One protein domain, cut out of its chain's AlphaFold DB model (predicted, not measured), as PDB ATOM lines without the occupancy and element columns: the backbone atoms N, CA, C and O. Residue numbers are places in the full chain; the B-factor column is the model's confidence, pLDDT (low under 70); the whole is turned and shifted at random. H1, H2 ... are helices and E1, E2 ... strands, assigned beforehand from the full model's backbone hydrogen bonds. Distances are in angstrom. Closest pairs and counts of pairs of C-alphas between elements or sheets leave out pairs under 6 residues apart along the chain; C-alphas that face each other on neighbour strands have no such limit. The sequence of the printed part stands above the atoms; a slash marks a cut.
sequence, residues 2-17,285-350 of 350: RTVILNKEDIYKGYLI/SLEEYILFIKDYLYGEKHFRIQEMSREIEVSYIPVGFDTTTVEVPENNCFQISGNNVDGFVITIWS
ATOM      1  N   ARG A   2     185.903  74.589  47.702       90.00
ATOM      2  CA  ARG A   2     186.461  75.815  47.151       90.00
ATOM      3  C   ARG A   2     186.389  76.911  48.209       90.00
ATOM      4  O   ARG A   2     185.298  77.288  48.630       90.00
ATOM      5  N   THR A   3     187.540  77.477  48.539       93.38
ATOM      6  CA  THR A   3     187.640  78.661  49.394       93.38
ATOM      7  C   THR A   3     187.303  79.927  48.608       93.38
ATOM      8  O   THR A   3     187.847  80.170  47.527       93.38
ATOM      9  N   VAL A   4     186.431  80.764  49.165       93.81
ATOM     10  CA  VAL A   4     186.138  82.118  48.685       93.81
ATOM     11  C   VAL A   4     186.499  83.108  49.788       93.81
ATOM     12  O   VAL A   4     186.030  82.980  50.915       93.81
ATOM     13  N   ILE A   5     187.334  84.094  49.460       94.81
ATOM     14  CA  ILE A   5     187.727  85.169  50.378       94.81
ATOM     15  C   ILE A   5     186.978  86.433  49.965       94.81
ATOM     16  O   ILE A   5     187.113  86.890  48.831       94.81
ATOM     17  N   LEU A   6     186.192  86.977  50.888       94.81
ATOM     18  CA  LEU A   6     185.398  88.187  50.708       94.81
ATOM     19  C   LEU A   6     186.008  89.305  51.547       94.81
ATOM     20  O   LEU A   6     186.292  89.107  52.729       94.81
ATOM     21  N   ASN A   7     186.192  90.479  50.959       94.12
ATOM     22  CA  ASN A   7     186.597  91.669  51.696       94.12
ATOM     23  C   ASN A   7     185.381  92.285  52.382       94.12
ATOM     24  O   ASN A   7     184.254  92.146  51.908       94.12
ATOM     25  N   LYS A   8     185.606  93.048  53.451       89.50
ATOM     26  CA  LYS A   8     184.534  93.782  54.133       89.50
ATOM     27  C   LYS A   8     183.672  94.637  53.192       89.50
ATOM     28  O   LYS A   8     182.459  94.667  53.346       89.50
ATOM     29  N   GLU A   9     184.271  95.274  52.190       89.75
ATOM     30  CA  GLU A   9     183.563  96.118  51.210       89.75
ATOM     31  C   GLU A   9     182.665  95.324  50.242       89.75
ATOM     32  O   GLU A   9     181.806  95.889  49.564       89.75
ATOM     33  N   ASP A  10     182.809  93.998  50.172       91.19
ATOM     34  CA  ASP A  10     181.967  93.170  49.308       91.19
ATOM     35  C   ASP A  10     180.521  93.068  49.835       91.19
ATOM     36  O   ASP A  10     179.638  92.618  49.102       91.19
ATOM     37  N   ILE A  11     180.236  93.545  51.060       91.62
ATOM     38  CA  ILE A  11     178.863  93.643  51.592       91.62
ATOM     39  C   ILE A  11     177.963  94.563  50.746       91.62
ATOM     40  O   ILE A  11     176.738  94.471  50.834       91.62
ATOM     41  N   TYR A  12     178.559  95.425  49.917       89.38
ATOM     42  CA  TYR A  12     177.874  96.346  49.008       89.38
ATOM     43  C   TYR A  12     177.605  95.751  47.617       89.38
ATOM     44  O   TYR A  12     177.055  96.434  46.751       89.38
ATOM     45  N   LYS A  13     177.987  94.487  47.379       90.50
ATOM     46  CA  LYS A  13     177.880  93.812  46.077       90.50
ATOM     47  C   LYS A  13     176.865  92.674  46.103       90.50
ATOM     48  O   LYS A  13     176.718  91.974  47.099       90.50
ATOM     49  N   GLY A  14     176.212  92.439  44.968       91.00
ATOM     50  CA  GLY A  14     175.248  91.352  44.785       91.00
ATOM     51  C   GLY A  14     173.818  91.848  44.586       91.00
ATOM     52  O   GLY A  14     173.599  92.976  44.146       91.00
ATOM     53  N   TYR A  15     172.847  90.980  44.870       92.50
ATOM     54  CA  TYR A  15     171.430  91.196  44.550       92.50
ATOM     55  C   TYR A  15     170.560  91.521  45.767       92.50
ATOM     56  O   TYR A  15     169.483  92.093  45.614       92.50
ATOM     57  N   LEU A  16     171.037  91.235  46.979       91.88
ATOM     58  CA  LEU A  16     170.322  91.433  48.247       91.88
ATOM     59  C   LEU A  16     170.714  92.741  48.956       91.88
ATOM     60  O   LEU A  16     170.658  92.847  50.176       91.88
ATOM     61  N   ILE A  17     171.105  93.754  48.180       89.44
ATOM     62  CA  ILE A  17     171.508  95.075  48.679       89.44
ATOM     63  C   ILE A  17     170.286  95.850  49.175       89.44
ATOM     64  O   ILE A  17     169.424  96.235  48.377       89.44
ATOM     65  N   SER A 285     158.963  91.721  53.224       97.00
ATOM     66  CA  SER A 285     159.721  92.778  52.552       97.00
ATOM     67  C   SER A 285     161.216  92.428  52.516       97.00
ATOM     68  O   SER A 285     161.670  91.481  53.165       97.00
ATOM     69  N   LEU A 286     162.020  93.185  51.758       96.75
ATOM     70  CA  LEU A 286     163.468  92.949  51.716       96.75
ATOM     71  C   LEU A 286     164.112  93.181  53.091       96.75
ATOM     72  O   LEU A 286     164.975  92.410  53.496       96.75
ATOM     73  N   GLU A 287     163.661  94.194  53.830       95.19
ATOM     74  CA  GLU A 287     164.079  94.467  55.208       95.19
ATOM     75  C   GLU A 287     163.832  93.255  56.116       95.19
ATOM     76  O   GLU A 287     164.747  92.796  56.803       95.19
ATOM     77  N   GLU A 288     162.615  92.704  56.080       95.50
ATOM     78  CA  GLU A 288     162.237  91.539  56.882       95.50
ATOM     79  C   GLU A 288     163.012  90.288  56.452       95.50
ATOM     80  O   GLU A 288     163.427  89.499  57.297       95.50
ATOM     81  N   TYR A 289     163.275  90.123  55.153       97.19
ATOM     82  CA  TYR A 289     164.068  89.012  54.632       97.19
ATOM     83  C   TYR A 289     165.522  89.038  55.119       97.19
ATOM     84  O   TYR A 289     166.061  87.996  55.497       97.19
ATOM     85  N   ILE A 290     166.150  90.219  55.165       95.38
ATOM     86  CA  ILE A 290     167.508  90.364  55.708       95.38
ATOM     87  C   ILE A 290     167.557  89.979  57.193       95.38
ATOM     88  O   ILE A 290     168.545  89.392  57.627       95.38
ATOM     89  N   LEU A 291     166.499  90.247  57.965       93.38
ATOM     90  CA  LEU A 291     166.397  89.769  59.349       93.38
ATOM     91  C   LEU A 291     166.175  88.264  59.418       93.38
ATOM     92  O   LEU A 291     166.884  87.570  60.141       93.38
ATOM     93  N   PHE A 292     165.220  87.762  58.642       96.19
ATOM     94  CA  PHE A 292     164.852  86.354  58.597       96.19
ATOM     95  C   PHE A 292     166.049  85.448  58.289       96.19
ATOM     96  O   PHE A 292     166.237  84.422  58.940       96.19
ATOM     97  N   ILE A 293     166.886  85.819  57.312       97.12
ATOM     98  CA  ILE A 293     167.968  84.938  56.862       97.12
ATOM     99  C   ILE A 293     169.116  84.816  57.874       97.12
ATOM    100  O   ILE A 293     169.871  83.845  57.834       97.12
ATOM    101  N   LYS A 294     169.224  85.745  58.831       95.38
ATOM    102  CA  LYS A 294     170.237  85.698  59.896       95.38
ATOM    103  C   LYS A 294     170.033  84.550  60.882       95.38
ATOM    104  O   LYS A 294     170.998  84.126  61.510       95.38
ATOM    105  N   ASP A 295     168.827  83.991  60.956       95.88
ATOM    106  CA  ASP A 295     168.529  82.798  61.761       95.88
ATOM    107  C   ASP A 295     169.078  81.492  61.143       95.88
ATOM    108  O   ASP A 295     168.841  80.396  61.672       95.88
ATOM    109  N   TYR A 296     169.771  81.584  60.003       97.62
ATOM    110  CA  TYR A 296     170.334  80.470  59.240       97.62
ATOM    111  C   TYR A 296     171.834  80.695  59.028       97.62
ATOM    112  O   TYR A 296     172.276  81.031  57.930       97.62
ATOM    113  N   LEU A 297     172.616  80.553  60.102       97.56
ATOM    114  CA  LEU A 297     174.063  80.777  60.077       97.56
ATOM    115  C   LEU A 297     174.791  79.738  59.211       97.56
ATOM    116  O   LEU A 297     174.606  78.528  59.368       97.56
ATOM    117  N   TYR A 298     175.646  80.224  58.312       96.44
ATOM    118  CA  TYR A 298     176.458  79.415  57.409       96.44
ATOM    119  C   TYR A 298     177.334  78.433  58.189       96.44
ATOM    120  O   TYR A 298     178.048  78.829  59.108       96.44
ATOM    121  N   GLY A 299     177.298  77.154  57.808       93.25
ATOM    122  CA  GLY A 299     178.031  76.085  58.493       93.25
ATOM    123  C   GLY A 299     177.317  75.512  59.722       93.25
ATOM    124  O   GLY A 299     177.747  74.481  60.234       93.25
ATOM    125  N   GLU A 300     176.210  76.119  60.164       94.62
ATOM    126  CA  GLU A 300     175.408  75.637  61.294       94.62
ATOM    127  C   GLU A 300     173.998  75.217  60.863       94.62
ATOM    128  O   GLU A 300     173.563  74.092  61.121       94.62
ATOM    129  N   LYS A 301     173.261  76.121  60.206       95.44
ATOM    130  CA  LYS A 301     171.847  75.941  59.867       95.44
ATOM    131  C   LYS A 301     171.516  76.610  58.538       95.44
ATOM    132  O   LYS A 301     171.778  77.786  58.339       95.44
ATOM    133  N   HIS A 302     170.909  75.846  57.636       95.06
ATOM    134  CA  HIS A 302     170.632  76.267  56.264       95.06
ATOM    135  C   HIS A 302     169.114  76.283  56.034       95.06
ATOM    136  O   HIS A 302     168.411  75.365  56.465       95.06
ATOM    137  N   PHE A 303     168.594  77.322  55.376       96.56
ATOM    138  CA  PHE A 303     167.232  77.317  54.846       96.56
ATOM    139  C   PHE A 303     167.230  76.480  53.568       96.56
ATOM    140  O   PHE A 303     167.993  76.771  52.650       96.56
ATOM    141  N   ARG A 304     166.404  75.434  53.516       96.00
ATOM    142  CA  ARG A 304     166.410  74.464  52.414       96.00
ATOM    143  C   ARG A 304     165.127  74.524  51.611       96.00
ATOM    144  O   ARG A 304     164.038  74.540  52.180       96.00
ATOM    145  N   ILE A 305     165.278  74.497  50.296       94.06
ATOM    146  CA  ILE A 305     164.182  74.412  49.337       94.06
ATOM    147  C   ILE A 305     164.415  73.176  48.485       94.06
ATOM    148  O   ILE A 305     165.463  73.038  47.858       94.06
ATOM    149  N   GLN A 306     163.419  72.296  48.457       91.81
ATOM    150  CA  GLN A 306     163.437  71.113  47.611       91.81
ATOM    151  C   GLN A 306     162.642  71.387  46.335       91.81
ATOM    152  O   GLN A 306     161.425  71.572  46.386       91.81
ATOM    153  N   GLU A 307     163.311  71.356  45.185       85.94
ATOM    154  CA  GLU A 307     162.678  71.504  43.875       85.94
ATOM    155  C   GLU A 307     162.956  70.289  43.002       85.94
ATOM    156  O   GLU A 307     164.032  70.148  42.421       85.94
ATOM    157  N   MET A 308     161.963  69.409  42.859       83.12
ATOM    158  CA  MET A 308     162.111  68.161  42.103       83.12
ATOM    159  C   MET A 308     163.358  67.380  42.575       83.12
ATOM    160  O   MET A 308     163.371  66.863  43.691       83.12
ATOM    161  N   SER A 309     164.401  67.308  41.740       82.62
ATOM    162  CA  SER A 309     165.665  66.618  42.011       82.62
ATOM    163  C   SER A 309     166.799  67.536  42.481       82.62
ATOM    164  O   SER A 309     167.926  67.061  42.565       82.62
ATOM    165  N   ARG A 310     166.545  68.832  42.698       87.25
ATOM    166  CA  ARG A 310     167.544  69.816  43.132       87.25
ATOM    167  C   ARG A 310     167.242  70.288  44.541       87.25
ATOM    168  O   ARG A 310     166.078  70.467  44.908       87.25
ATOM    169  N   GLU A 311     168.298  70.520  45.300       93.69
ATOM    170  CA  GLU A 311     168.216  71.145  46.615       93.69
ATOM    171  C   GLU A 311     168.870  72.522  46.541       93.69
ATOM    172  O   GLU A 311     169.950  72.683  45.968       93.69
ATOM    173  N   ILE A 312     168.195  73.528  47.090       96.25
ATOM    174  CA  ILE A 312     168.740  74.875  47.214       96.25
ATOM    175  C   ILE A 312     168.904  75.183  48.690       96.25
ATOM    176  O   ILE A 312     167.943  75.117  49.456       96.25
ATOM    177  N   GLU A 313     170.116  75.552  49.077       97.00
ATOM    178  CA  GLU A 313     170.437  75.957  50.436       97.00
ATOM    179  C   GLU A 313     170.741  77.452  50.478       97.00
ATOM    180  O   GLU A 313     171.531  77.955  49.678       97.00
ATOM    181  N   VAL A 314     170.135  78.162  51.429       98.06
ATOM    182  CA  VAL A 314     170.391  79.580  51.692       98.06
ATOM    183  C   VAL A 314     170.805  79.766  53.144       98.06
ATOM    184  O   VAL A 314     170.183  79.221  54.054       98.06
ATOM    185  N   SER A 315     171.861  80.532  53.374       97.94
ATOM    186  CA  SER A 315     172.374  80.821  54.716       97.94
ATOM    187  C   SER A 315     173.101  82.164  54.755       97.94
ATOM    188  O   SER A 315     173.348  82.784  53.720       97.94
ATOM    189  N   TYR A 316     173.406  82.638  55.956       98.31
ATOM    190  CA  TYR A 316     174.015  83.933  56.232       98.31
ATOM    191  C   TYR A 316     175.329  83.774  56.999       98.31
ATOM    192  O   TYR A 316     175.427  82.960  57.913       98.31
ATOM    193  N   ILE A 317     176.324  84.595  56.679       97.56
ATOM    194  CA  ILE A 317     177.559  84.720  57.458       97.56
ATOM    195  C   ILE A 317     177.818  86.200  57.780       97.56
ATOM    196  O   ILE A 317     177.763  87.037  56.870       97.56
ATOM    197  N   PRO A 318     178.090  86.560  59.048       97.25
ATOM    198  CA  PRO A 318     178.473  87.924  59.392       97.25
ATOM    199  C   PRO A 318     179.840  88.268  58.798       97.25
ATOM    200  O   PRO A 318     180.709  87.407  58.651       97.25
ATOM    201  N   VAL A 319     180.037  89.542  58.469       95.12
ATOM    202  CA  VAL A 319     181.318  90.032  57.957       95.12
ATOM    203  C   VAL A 319     182.395  89.956  59.046       95.12
ATOM    204  O   VAL A 319     182.190  90.382  60.184       95.12
ATOM    205  N   GLY A 320     183.554  89.404  58.697       90.75
ATOM    206  CA  GLY A 320     184.758  89.431  59.523       90.75
ATOM    207  C   GLY A 320     185.375  90.831  59.630       90.75
ATOM    208  O   GLY A 320     184.926  91.783  58.991       90.75
ATOM    209  N   PHE A 321     186.425  90.965  60.447       86.06
ATOM    210  CA  PHE A 321     187.071  92.260  60.703       86.06
ATOM    211  C   PHE A 321     187.658  92.891  59.427       86.06
ATOM    212  O   PHE A 321     187.319  94.029  59.105       86.06
ATOM    213  N   ASP A 322     188.455  92.115  58.682       85.56
ATOM    214  CA  ASP A 322     189.045  92.519  57.397       85.56
ATOM    215  C   ASP A 322     188.474  91.693  56.237       85.56
ATOM    216  O   ASP A 322     187.995  92.232  55.233       85.56
ATOM    217  N   THR A 323     188.493  90.368  56.394       93.56
ATOM    218  CA  THR A 323     188.004  89.412  55.402       93.56
ATOM    219  C   THR A 323     187.093  88.366  56.033       93.56
ATOM    220  O   THR A 323     187.126  88.109  57.236       93.56
ATOM    221  N   THR A 324     186.254  87.766  55.193       95.62
ATOM    222  CA  THR A 324     185.370  86.651  55.536       95.62
ATOM    223  C   THR A 324     185.673  85.494  54.601       95.62
ATOM    224  O   THR A 324     185.633  85.659  53.381       95.62
ATOM    225  N   THR A 325     185.980  84.330  55.163       95.38
ATOM    226  CA  THR A 325     186.271  83.120  54.387       95.38
ATOM    227  C   THR A 325     185.037  82.233  54.344       95.38
ATOM    228  O   THR A 325     184.478  81.897  55.386       95.38
ATOM    229  N   VAL A 326     184.627  81.837  53.141       94.31
ATOM    230  CA  VAL A 326     183.502  80.928  52.906       94.31
ATOM    231  C   VAL A 326     184.008  79.703  52.154       94.31
ATOM    232  O   VAL A 326     184.571  79.819  51.067       94.31
ATOM    233  N   GLU A 327     183.785  78.523  52.722       93.81
ATOM    234  CA  GLU A 327     184.104  77.241  52.093       93.81
ATOM    235  C   GLU A 327     182.863  76.676  51.413       93.81
ATOM    236  O   GLU A 327     181.941  76.259  52.108       93.81
ATOM    237  N   VAL A 328     182.836  76.625  50.080       91.50
ATOM    238  CA  VAL A 328     181.700  76.093  49.307       91.50
ATOM    239  C   VAL A 328     182.047  74.757  48.630       91.50
ATOM    240  O   VAL A 328     183.212  74.518  48.294       91.50
ATOM    241  N   PRO A 329     181.080  73.855  48.396       89.06
ATOM    242  CA  PRO A 329     181.330  72.616  47.655       89.06
ATOM    243  C   PRO A 329     181.796  72.881  46.210       89.06
ATOM    244  O   PRO A 329     181.261  73.751  45.531       89.06
ATOM    245  N   GLU A 330     182.784  72.126  45.715       84.62
ATOM    246  CA  GLU A 330     183.380  72.356  44.379       84.62
ATOM    247  C   GLU A 330     182.428  72.065  43.217       84.62
ATOM    248  O   GLU A 330     182.492  72.731  42.187       84.62
ATOM    249  N   ASN A 331     181.545  71.079  43.387       87.38
ATOM    250  CA  ASN A 331     180.671  70.591  42.320       87.38
ATOM    251  C   ASN A 331     179.331  71.334  42.251       87.38
ATOM    252  O   ASN A 331     178.518  71.050  41.374       87.38
ATOM    253  N   ASN A 332     179.101  72.281  43.159       87.19
ATOM    254  CA  ASN A 332     177.836  72.983  43.288       87.19
ATOM    255  C   ASN A 332     177.944  74.383  42.689       87.19
ATOM    256  O   ASN A 332     178.947  75.085  42.844       87.19
ATOM    257  N   CYS A 333     176.877  74.823  42.026       92.06
ATOM    258  CA  CYS A 333     176.745  76.239  41.715       92.06
ATOM    259  C   CYS A 333     176.475  76.996  43.015       92.06
ATOM    260  O   CYS A 333     175.755  76.506  43.884       92.06
ATOM    261  N   PHE A 334     177.030  78.197  43.146       94.12
ATOM    262  CA  PHE A 334     176.773  79.044  44.302       94.12
ATOM    263  C   PHE A 334     176.762  80.525  43.926       94.12
ATOM    264  O   PHE A 334     177.288  80.938  42.889       94.12
ATOM    265  N   GLN A 335     176.150  81.322  44.791       95.38
ATOM    266  CA  GLN A 335     176.061  82.769  44.698       95.38
ATOM    267  C   GLN A 335     176.273  83.343  46.090       95.38
ATOM    268  O   GLN A 335     175.757  82.815  47.073       95.38
ATOM    269  N   ILE A 336     177.016  84.440  46.160       95.88
ATOM    270  CA  ILE A 336     177.220  85.196  47.388       95.88
ATOM    271  C   ILE A 336     176.775  86.624  47.113       95.88
ATOM    272  O   ILE A 336     177.174  87.220  46.113       95.88
ATOM    273  N   SER A 337     175.931  87.154  47.988       96.56
ATOM    274  CA  SER A 337     175.513  88.549  47.967       96.56
ATOM    275  C   SER A 337     175.797  89.167  49.318       96.56
ATOM    276  O   SER A 337     175.409  88.608  50.337       96.56
ATOM    277  N   GLY A 338     176.394  90.349  49.338       95.75
ATOM    278  CA  GLY A 338     176.297  91.228  50.488       95.75
ATOM    279  C   GLY A 338     174.842  91.614  50.769       95.75
ATOM    280  O   GLY A 338     173.990  91.547  49.873       95.75
ATOM    281  N   ASN A 339     174.560  91.999  52.013       94.00
ATOM    282  CA  ASN A 339     173.247  92.498  52.432       94.00
ATOM    283  C   ASN A 339     173.187  94.030  52.600       94.00
ATOM    284  O   ASN A 339     172.133  94.554  52.951       94.00
ATOM    285  N   ASN A 340     174.289  94.752  52.349       92.56
ATOM    286  CA  ASN A 340     174.454  96.191  52.615       92.56
ATOM    287  C   ASN A 340     174.304  96.602  54.096       92.56
ATOM    288  O   ASN A 340     174.048  97.765  54.411       92.56
ATOM    289  N   VAL A 341     174.433  95.647  55.016       91.44
ATOM    290  CA  VAL A 341     174.272  95.883  56.452       91.44
ATOM    291  C   VAL A 341     175.497  95.384  57.208       91.44
ATOM    292  O   VAL A 341     176.218  96.183  57.798       91.44
ATOM    293  N   ASP A 342     175.731  94.074  57.212       92.94
ATOM    294  CA  ASP A 342     176.651  93.438  58.162       92.94
ATOM    295  C   ASP A 342     177.152  92.046  57.756       92.94
ATOM    296  O   ASP A 342     177.833  91.392  58.545       92.94
ATOM    297  N   GLY A 343     176.838  91.556  56.558       95.88
ATOM    298  CA  GLY A 343     177.292  90.228  56.164       95.88
ATOM    299  C   GLY A 343     176.901  89.819  54.759       95.88
ATOM    300  O   GLY A 343     176.508  90.636  53.921       95.88
ATOM    301  N   PHE A 344     177.024  88.518  54.522       97.75
ATOM    302  CA  PHE A 344     176.802  87.895  53.230       97.75
ATOM    303  C   PHE A 344     175.736  86.814  53.326       97.75
ATOM    304  O   PHE A 344     175.680  86.059  54.293       97.75
ATOM    305  N   VAL A 345     174.916  86.719  52.290       98.19
ATOM    306  CA  VAL A 345     173.974  85.630  52.061       98.19
ATOM    307  C   VAL A 345     174.568  84.712  51.000       98.19
ATOM    308  O   VAL A 345     174.924  85.161  49.907       98.19
ATOM    309  N   ILE A 346     174.670  83.431  51.331       97.69
ATOM    310  CA  ILE A 346     175.210  82.376  50.484       97.69
ATOM    311  C   ILE A 346     174.053  81.521  49.999       97.69
ATOM    312  O   ILE A 346     173.203  81.109  50.784       97.69
ATOM    313  N   THR A 347     174.029  81.264  48.698       97.44
ATOM    314  CA  THR A 347     173.073  80.365  48.048       97.44
ATOM    315  C   THR A 347     173.835  79.276  47.329       97.44
ATOM    316  O   THR A 347     174.739  79.592  46.560       97.44
ATOM    317  N   ILE A 348     173.483  78.019  47.571       95.88
ATOM    318  CA  ILE A 348     174.117  76.847  46.967       95.88
ATOM    319  C   ILE A 348     173.029  76.025  46.280       95.88
ATOM    320  O   ILE A 348     171.982  75.774  46.870       95.88
ATOM    321  N   TRP A 349     173.282  75.617  45.038       94.25
ATOM    322  CA  TRP A 349     172.417  74.727  44.267       94.25
ATOM    323  C   TRP A 349     173.109  73.377  44.095       94.25
ATOM    324  O   TRP A 349     174.232  73.319  43.578       94.25
ATOM    325  N   SER A 350     172.425  72.319  44.529       89.50
ATOM    326  CA  SER A 350     172.883  70.925  44.536       89.50
ATOM    327  C   SER A 350     172.109  70.046  43.568       89.50
ATOM    328  O   SER A 350     170.870  70.222  43.458       89.50
TER     329      SER A 350
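Overview. This is residues 2 to 17 and 285 to 350 of the 350 residues of the protein "M15 family metallopeptidase" of Clostridiaceae bacterium (UniProt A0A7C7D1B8). A twisted antiparallel sheet, E2 E3 E6 E5 in that order, makes the main wall, and a separate two-stranded antiparallel ribbon, E1 with E4, lies partly face to face with its E6 and E5 side, with few close approaches. Short H1 sits at one end between ribbon and sheet, by the turn from E5 to E6, while H2 stands off E3 and E6 and grazes the sheet with residues 290 to 293. The printed part has 82 residues, with two named helices and six named strands in the order E1 H1 H2 E2 E3 E4 E5 E6, and its class is mixed, helices and strands. It is compact, with a radius of gyration of the C-alphas of 12.3 A and spans of 37 by 32 by 22 A.

Arrangement. In the larger sheet, E3, residues 310 to 318, and E6, residues 343 to 349, are the inner strands, antiparallel at 167 degrees, with N 315 and O 346 3.0 A apart. Edge strand E2, residues 303 to 307, forms a hairpin with E3; N 305 and O 312 are 2.9 A apart. Edge strand E5, residues 333 to 338, forms a hairpin with E6; N 335 and O 347 are 2.8 A apart. The sheet is twisted, with C-alphas up to 4.1 A off its best plane. E1, residues 2 to 7, and E4, residues 323 to 328, are antiparallel at 156 degrees, with N 4 and O 326 2.8 A apart. The closest C-alphas of E4 and E5, Val 328 and Phe 334, are 7.6 A apart, while E1 and E5 are apart. H1, residues 8 to 12, is on the larger sheet, over none of its strands, at a height over the sheet of 4.4 A, only just above its level; its closest C-alphas with E5, Ile 11 and Gly 338, are 3.7 A apart. H2, residues 286 to 293, only grazes that sheet, and its closest C-alphas with E3, Ile 293 and Tyr 316, are 6.2 A apart. Every O i to N i+4 pair is within hydrogen-bond range in H2; in H1 it is 0 of 1, but 2 of 2 O i to N i+3 pairs are.

Along the chain. E3 is the longest strand, 26.7 A from first to last C-alpha, beginning at (167.544, 69.816, 43.132). E6 measures 20.1 A and ends at C-alpha 349, (172.417, 74.727, 44.267). E5 measures 17.4 A, E2 13.2 A and E4 15.9 A. E1 measures 16.5 A from C-alpha 2 at (186.461, 75.815, 47.151). H1 measures 8.8 A and H2 10.5 A.

Size, cuts and confidence. The C-alphas farthest apart, those of Met 308 and Asp 322, are 39.4 A apart. Residues 18 to 284 are not printed, and C-alphas 17 and 285 across this cut are 12.6 A apart. Of the links that are printed whole, none is long. Mean pLDDT of the printed part is 93.5, and no printed residue is under 70.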